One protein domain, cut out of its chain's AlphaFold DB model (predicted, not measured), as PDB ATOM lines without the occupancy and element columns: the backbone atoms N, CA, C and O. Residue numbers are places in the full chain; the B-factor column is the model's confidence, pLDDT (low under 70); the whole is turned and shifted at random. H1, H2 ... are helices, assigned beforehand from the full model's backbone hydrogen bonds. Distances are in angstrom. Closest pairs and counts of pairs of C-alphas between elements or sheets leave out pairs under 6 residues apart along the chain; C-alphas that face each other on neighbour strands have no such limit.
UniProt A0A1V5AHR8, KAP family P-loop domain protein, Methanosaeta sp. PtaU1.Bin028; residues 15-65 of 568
ATOM      1  N   LEU A  15     -10.147 -93.452  62.272       87.25
ATOM      2  CA  LEU A  15      -9.562 -93.418  60.928       87.25
ATOM      3  C   LEU A  15     -10.084 -94.561  60.058       87.25
ATOM      4  O   LEU A  15     -10.275 -94.371  58.863       87.25
ATOM      5  N   VAL A  16     -10.380 -95.719  60.656       89.19
ATOM      6  CA  VAL A  16     -11.032 -96.838  59.960       89.19
ATOM      7  C   VAL A  16     -12.442 -96.460  59.526       89.19
ATOM      8  O   VAL A  16     -12.785 -96.672  58.370       89.19
ATOM      9  N   ILE A  17     -13.248 -95.870  60.414       90.94
ATOM     10  CA  ILE A  17     -14.614 -95.441  60.079       90.94
ATOM     11  C   ILE A  17     -14.586 -94.360  58.994       90.94
ATOM     12  O   ILE A  17     -15.341 -94.455  58.032       90.94
ATOM     13  N   ILE A  18     -13.685 -93.378  59.101       89.56
ATOM     14  CA  ILE A  18     -13.511 -92.346  58.070       89.56
ATOM     15  C   ILE A  18     -13.067 -92.982  56.749       89.56
ATOM     16  O   ILE A  18     -13.660 -92.706  55.716       89.56
ATOM     17  N   GLY A  19     -12.077 -93.877  56.765       89.56
ATOM     18  CA  GLY A  19     -11.597 -94.568  55.569       89.56
ATOM     19  C   GLY A  19     -12.666 -95.437  54.902       89.56
ATOM     20  O   GLY A  19     -12.777 -95.426  53.680       89.56
ATOM     21  N   LEU A  20     -13.487 -96.143  55.686       91.00
ATOM     22  CA  LEU A  20     -14.634 -96.899  55.181       91.00
ATOM     23  C   LEU A  20     -15.692 -95.969  54.588       91.00
ATOM     24  O   LEU A  20     -16.184 -96.253  53.507       91.00
ATOM     25  N   ALA A  21     -15.984 -94.839  55.230       88.88
ATOM     26  CA  ALA A  21     -16.883 -93.827  54.682       88.88
ATOM     27  C   ALA A  21     -16.345 -93.209  53.372       88.88
ATOM     28  O   ALA A  21     -17.108 -92.895  52.470       88.88
ATOM     29  N   LEU A  22     -15.028 -93.069  53.202       87.25
ATOM     30  CA  LEU A  22     -14.457 -92.631  51.919       87.25
ATOM     31  C   LEU A  22     -14.561 -93.684  50.807       87.25
ATOM     32  O   LEU A  22     -14.465 -93.334  49.635       87.25
ATOM     33  N   LEU A  23     -14.692 -94.964  51.159       87.94
ATOM     34  CA  LEU A  23     -14.786 -96.075  50.206       87.94
ATOM     35  C   LEU A  23     -16.234 -96.486  49.915       87.94
ATOM     36  O   LEU A  23     -16.511 -96.976  48.822       87.94
ATOM     37  N   ASP A  24     -17.127 -96.302  50.885       83.00
ATOM     38  CA  ASP A  24     -18.546 -96.634  50.834       83.00
ATOM     39  C   ASP A  24     -19.392 -95.354  51.014       83.00
ATOM     40  O   ASP A  24     -19.576 -94.872  52.143       83.00
ATOM     41  N   PRO A  25     -19.935 -94.806  49.911       74.94
ATOM     42  CA  PRO A  25     -20.751 -93.596  49.939       74.94
ATOM     43  C   PRO A  25     -22.001 -93.715  50.822       74.94
ATOM     44  O   PRO A  25     -22.440 -92.717  51.395       74.94
ATOM     45  N   TYR A  26     -22.571 -94.917  50.964       73.69
ATOM     46  CA  TYR A  26     -23.779 -95.131  51.760       73.69
ATOM     47  C   TYR A  26     -23.480 -94.995  53.254       73.69
ATOM     48  O   TYR A  26     -24.168 -94.261  53.971       73.69
ATOM     49  N   LEU A  27     -22.397 -95.628  53.717       83.19
ATOM     50  CA  LEU A  27     -21.925 -95.480  55.094       83.19
ATOM     51  C   LEU A  27     -21.610 -94.014  55.415       83.19
ATOM     52  O   LEU A  27     -21.987 -93.516  56.478       83.19
ATOM     53  N   ARG A  28     -20.955 -93.304  54.489       83.62
ATOM     54  CA  ARG A  28     -20.672 -91.874  54.650       83.62
ATOM     55  C   ARG A  28     -21.938 -91.050  54.815       83.62
ATOM     56  O   ARG A  28     -22.015 -90.276  55.763       83.62
ATOM     57  N   ARG A  29     -22.938 -91.262  53.958       74.31
ATOM     58  CA  ARG A  29     -24.221 -90.550  54.005       74.31
ATOM     59  C   ARG A  29     -24.938 -90.768  55.336       74.31
ATOM     60  O   ARG A  29     -25.430 -89.813  55.930       74.31
ATOM     61  N   GLN A  30     -24.949 -92.000  55.851       81.31
ATOM     62  CA  GLN A  30     -25.521 -92.287  57.168       81.31
ATOM     63  C   GLN A  30     -24.789 -91.533  58.286       81.31
ATOM     64  O   GLN A  30     -25.438 -90.927  59.140       81.31
ATOM     65  N   LEU A  31     -23.454 -91.514  58.259       83.44
ATOM     66  CA  LEU A  31     -22.646 -90.786  59.241       83.44
ATOM     67  C   LEU A  31     -22.789 -89.260  59.115       83.44
ATOM     68  O   LEU A  31     -22.758 -88.564  60.127       83.44
ATOM     69  N   GLU A  32     -22.942 -88.722  57.906       81.25
ATOM     70  CA  GLU A  32     -23.182 -87.293  57.667       81.25
ATOM     71  C   GLU A  32     -24.591 -86.883  58.116       81.25
ATOM     72  O   GLU A  32     -24.738 -85.869  58.796       81.25
ATOM     73  N   SER A  33     -25.611 -87.707  57.845       75.38
ATOM     74  CA  SER A  33     -27.008 -87.430  58.223       75.38
ATOM     75  C   SER A  33     -27.217 -87.268  59.734       75.38
ATOM     76  O   SER A  33     -28.084 -86.511  60.163       75.38
ATOM     77  N   CYS A  34     -26.398 -87.939  60.551       83.56
ATOM     78  CA  CYS A  34     -26.413 -87.812  62.008       83.56
ATOM     79  C   CYS A  34     -25.291 -86.911  62.560       83.56
ATOM     80  O   CYS A  34     -25.102 -86.845  63.774       83.56
ATOM     81  N   GLY A  35     -24.526 -86.230  61.693       84.38
ATOM     82  CA  GLY A  35     -23.407 -85.354  62.070       84.38
ATOM     83  C   GLY A  35     -22.179 -86.082  62.639       84.38
ATOM     84  O   GLY A  35     -21.213 -85.445  63.073       84.38
ATOM     85  N   ALA A  36     -22.186 -87.417  62.643       88.50
ATOM     86  CA  ALA A  36     -21.102 -88.237  63.164       88.50
ATOM     87  C   ALA A  36     -19.834 -88.121  62.312       88.50
ATOM     88  O   ALA A  36     -18.741 -88.088  62.871       88.50
ATOM     89  N   PHE A  37     -19.953 -88.006  60.984       87.75
ATOM     90  CA  PHE A  37     -18.789 -87.902  60.096       87.75
ATOM     91  C   PHE A  37     -17.951 -86.648  60.390       87.75
ATOM     92  O   PHE A  37     -16.748 -86.749  60.624       87.75
ATOM     93  N   GLU A  38     -18.583 -85.473  60.487       86.19
ATOM     94  CA  GLU A  38     -17.883 -84.242  60.873       86.19
ATOM     95  C   GLU A  38     -17.312 -84.313  62.290       86.19
ATOM     96  O   GLU A  38     -16.221 -83.802  62.544       86.19
ATOM     97  N   SER A  39     -18.051 -84.921  63.218       89.06
ATOM     98  CA  SER A  39     -17.608 -85.068  64.607       89.06
ATOM     99  C   SER A  39     -16.352 -85.939  64.687       89.06
ATOM    100  O   SER A  39     -15.387 -85.566  65.351       89.06
ATOM    101  N   LEU A  40     -16.309 -87.039  63.927       89.81
ATOM    102  CA  LEU A  40     -15.137 -87.908  63.808       89.81
ATOM    103  C   LEU A  40     -13.922 -87.162  63.249       89.81
ATOM    104  O   LEU A  40     -12.818 -87.374  63.745       89.81
ATOM    105  N   ILE A  41     -14.119 -86.283  62.261       88.19
ATOM    106  CA  ILE A  41     -13.047 -85.459  61.681       88.19
ATOM    107  C   ILE A  41     -12.556 -84.405  62.684       88.19
ATOM    108  O   ILE A  41     -11.350 -84.239  62.847       88.19
ATOM    109  N   LYS A  42     -13.465 -83.719  63.393       87.50
ATOM    110  CA  LYS A  42     -13.125 -82.702  64.412       87.50
ATOM    111  C   LYS A  42     -12.355 -83.282  65.602       87.50
ATOM    112  O   LYS A  42     -11.610 -82.561  66.255       87.50
ATOM    113  N   GLU A  43     -12.532 -84.571  65.887       86.81
ATOM    114  CA  GLU A  43     -11.823 -85.287  66.953       86.81
ATOM    115  C   GLU A  43     -10.411 -85.767  66.563       86.81
ATOM    116  O   GLU A  43      -9.699 -86.329  67.407       86.81
ATOM    117  N   LEU A  44      -9.989 -85.582  65.307       86.06
ATOM    118  CA  LEU A  44      -8.631 -85.906  64.872       86.06
ATOM    119  C   LEU A  44      -7.626 -84.887  65.423       86.06
ATOM    120  O   LEU A  44      -7.913 -83.701  65.553       86.06
ATOM    121  N   ARG A  45      -6.423 -85.364  65.763       83.94
ATOM    122  CA  ARG A  45      -5.336 -84.499  66.255       83.94
ATOM    123  C   ARG A  45      -4.684 -83.685  65.141       83.94
ATOM    124  O   ARG A  45      -4.228 -82.575  65.393       83.94
ATOM    125  N   GLU A  46      -4.621 -84.262  63.950       84.94
ATOM    126  CA  GLU A  46      -4.002 -83.683  62.761       84.94
ATOM    127  C   GLU A  46      -5.084 -83.444  61.696       84.94
ATOM    128  O   GLU A  46      -6.123 -84.119  61.720       84.94
ATOM    129  N   PRO A  47      -4.882 -82.486  60.774       84.38
ATOM    130  CA  PRO A  47      -5.805 -82.256  59.672       84.38
ATOM    131  C   PRO A  47      -5.999 -83.528  58.845       84.38
ATOM    132  O   PRO A  47      -5.039 -84.224  58.527       84.38
ATOM    133  N   LEU A  48      -7.240 -83.815  58.442       83.44
ATOM    134  CA  LEU A  48      -7.545 -85.025  57.671       83.44
ATOM    135  C   LEU A  48      -6.739 -85.103  56.359       83.44
ATOM    136  O   LEU A  48      -6.333 -86.192  55.966       83.44
ATOM    137  N   SER A  49      -6.459 -83.962  55.720       82.75
ATOM    138  CA  SER A  49      -5.624 -83.868  54.510       82.75
ATOM    139  C   SER A  49      -4.226 -84.450  54.689       82.75
ATOM    140  O   SER A  49      -3.678 -85.004  53.744       82.75
ATOM    141  N   ASP A  50      -3.672 -84.340  55.896       85.62
ATOM    142  CA  ASP A  50      -2.291 -84.717  56.196       85.62
ATOM    143  C   ASP A  50      -2.195 -86.210  56.555       85.62
ATOM    144  O   ASP A  50      -1.122 -86.806  56.493       85.62
ATOM    145  N   ILE A  51      -3.335 -86.822  56.903       88.00
ATOM    146  CA  ILE A  51      -3.461 -88.237  57.275       88.00
ATOM    147  C   ILE A  51      -3.847 -89.102  56.064       88.00
ATOM    148  O   ILE A  51      -3.483 -90.280  55.988       88.00
ATOM    149  N   LEU A  52      -4.629 -88.559  55.126       87.50
ATOM    150  CA  LEU A  52      -5.116 -89.309  53.971       87.50
ATOM    151  C   LEU A  52      -3.992 -89.618  52.973       87.50
ATOM    152  O   LEU A  52      -3.165 -88.780  52.638       87.50
ATOM    153  N   THR A  53      -4.013 -90.836  52.430       90.06
ATOM    154  CA  THR A  53      -3.215 -91.181  51.238       90.06
ATOM    155  C   THR A  53      -3.695 -90.385  50.022       90.06
ATOM    156  O   THR A  53      -4.854 -89.985  50.001       90.06
ATOM    157  N   ASP A  54      -2.895 -90.264  48.957       85.44
ATOM    158  CA  ASP A  54      -3.315 -89.600  47.705       85.44
ATOM    159  C   ASP A  54      -4.671 -90.112  47.185       85.44
ATOM    160  O   ASP A  54      -5.535 -89.343  46.762       85.44
ATOM    161  N   LYS A  55      -4.898 -91.431  47.278       85.06
ATOM    162  CA  LYS A  55      -6.181 -92.059  46.933       85.06
ATOM    163  C   LYS A  55      -7.300 -91.628  47.885       85.06
ATOM    164  O   LYS A  55      -8.406 -91.356  47.433       85.06
ATOM    165  N   GLY A  56      -7.028 -91.590  49.188       84.31
ATOM    166  CA  GLY A  56      -7.977 -91.125  50.201       84.31
ATOM    167  C   GLY A  56      -8.331 -89.649  50.031       84.31
ATOM    168  O   GLY A  56      -9.503 -89.306  50.117       84.31
ATOM    169  N   LEU A  57      -7.346 -88.803  49.720       84.56
ATOM    170  CA  LEU A  57      -7.532 -87.384  49.438       84.56
ATOM    171  C   LEU A  57      -8.383 -87.196  48.181       84.56
ATOM    172  O   LEU A  57      -9.384 -86.497  48.233       84.56
ATOM    173  N   THR A  58      -8.076 -87.928  47.106       81.81
ATOM    174  CA  THR A  58      -8.880 -87.922  45.871       81.81
ATOM    175  C   THR A  58     -10.332 -88.327  46.141       81.81
ATOM    176  O   THR A  58     -11.250 -87.683  45.651       81.81
ATOM    177  N   LEU A  59     -10.570 -89.380  46.937       81.69
ATOM    178  CA  LEU A  59     -11.924 -89.817  47.311       81.69
ATOM    179  C   LEU A  59     -12.639 -88.799  48.210       81.69
ATOM    180  O   LEU A  59     -13.837 -88.564  48.060       81.69
ATOM    181  N   TYR A  60     -11.912 -88.180  49.136       82.25
ATOM    182  CA  TYR A  60     -12.443 -87.132  49.997       82.25
ATOM    183  C   TYR A  60     -12.840 -85.889  49.193       82.25
ATOM    184  O   TYR A  60     -13.949 -85.391  49.384       82.25
ATOM    185  N   GLU A  61     -11.995 -85.459  48.255       77.88
ATOM    186  CA  GLU A  61     -12.237 -84.347  47.329       77.88
ATOM    187  C   GLU A  61     -13.361 -84.655  46.333       77.88
ATOM    188  O   GLU A  61     -14.228 -83.814  46.120       77.88
ATOM    189  N   LEU A  62     -13.418 -85.869  45.775       70.94
ATOM    190  CA  LEU A  62     -14.520 -86.316  44.908       70.94
ATOM    191  C   LEU A  62     -15.874 -86.219  45.612       70.94
ATOM    192  O   LEU A  62     -16.850 -85.772  45.020       70.94
ATOM    193  N   HIS A  63     -15.937 -86.590  46.885       69.31
ATOM    194  CA  HIS A  63     -17.157 -86.463  47.677       69.31
ATOM    195  C   HIS A  63     -17.464 -85.030  48.132       69.31
ATOM    196  O   HIS A  63     -18.575 -84.769  48.581       69.31
ATOM    197  N   GLN A  64     -16.504 -84.107  48.038       67.31
ATOM    198  CA  GLN A  64     -16.755 -82.668  48.164       67.31
ATOM    199  C   GLN A  64     -17.086 -82.013  46.816       67.31
ATOM    200  O   GLN A  64     -17.567 -80.880  46.789       67.31
ATOM    201  N   SER A  65     -16.824 -82.696  45.699       64.81
ATOM    202  CA  SER A  65     -17.128 -82.176  44.373       64.81
ATOM    203  C   SER A  65     -18.636 -82.190  44.118       64.81
ATOM    204  O   SER A  65     -19.321 -83.187  44.343       64.81
TER     205      SER A  65
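What this domain is: This is residues 15 to 65 of the 568 residues of the protein "KAP family P-loop domain protein" of Methanosaeta sp. PtaU1.Bin028 (UniProt A0A1V5AHR8). Four short helices, H2 to H5, follow one another round a rough ring with a gap between H5 and H2, and H1 covers one face of it. The printed part has 51 residues, five named helices, H1 to H5 in order, and is all helix. It is compact, with radius of gyration of the C-alphas 10.1 A and spans 25 by 22 by 19 A.

Where its parts are: Find C-alpha 15 at (-9.562, -93.418, 60.928); H1 runs 12.2 A to residue 23. H2 takes residues 25 to 33, 12.1 A; H3 36 to 42, 9.8 A; H4 48 to 51, 5.2 A. H5, residues 54 to 64, runs 15.1 A to (-16.755, -82.668, 48.164).

How they stand to each other: Start at the hub, H1: it touches H5 at a steep tilt of 66 degrees, closest C-alphas Leu 22 and Leu 59, 6.0 A. H1 touches H2 only at the corner, closest C-alphas Ala 21 and Arg 28, 4.3 A. In H1, H2, H3 and H5 every O i to N i+4 pair is within hydrogen-bond range; H4 is too short for one.

The domain as a whole: The printed part has no cut, its links are tight, and pLDDT is under 70 at residues 63 to 65.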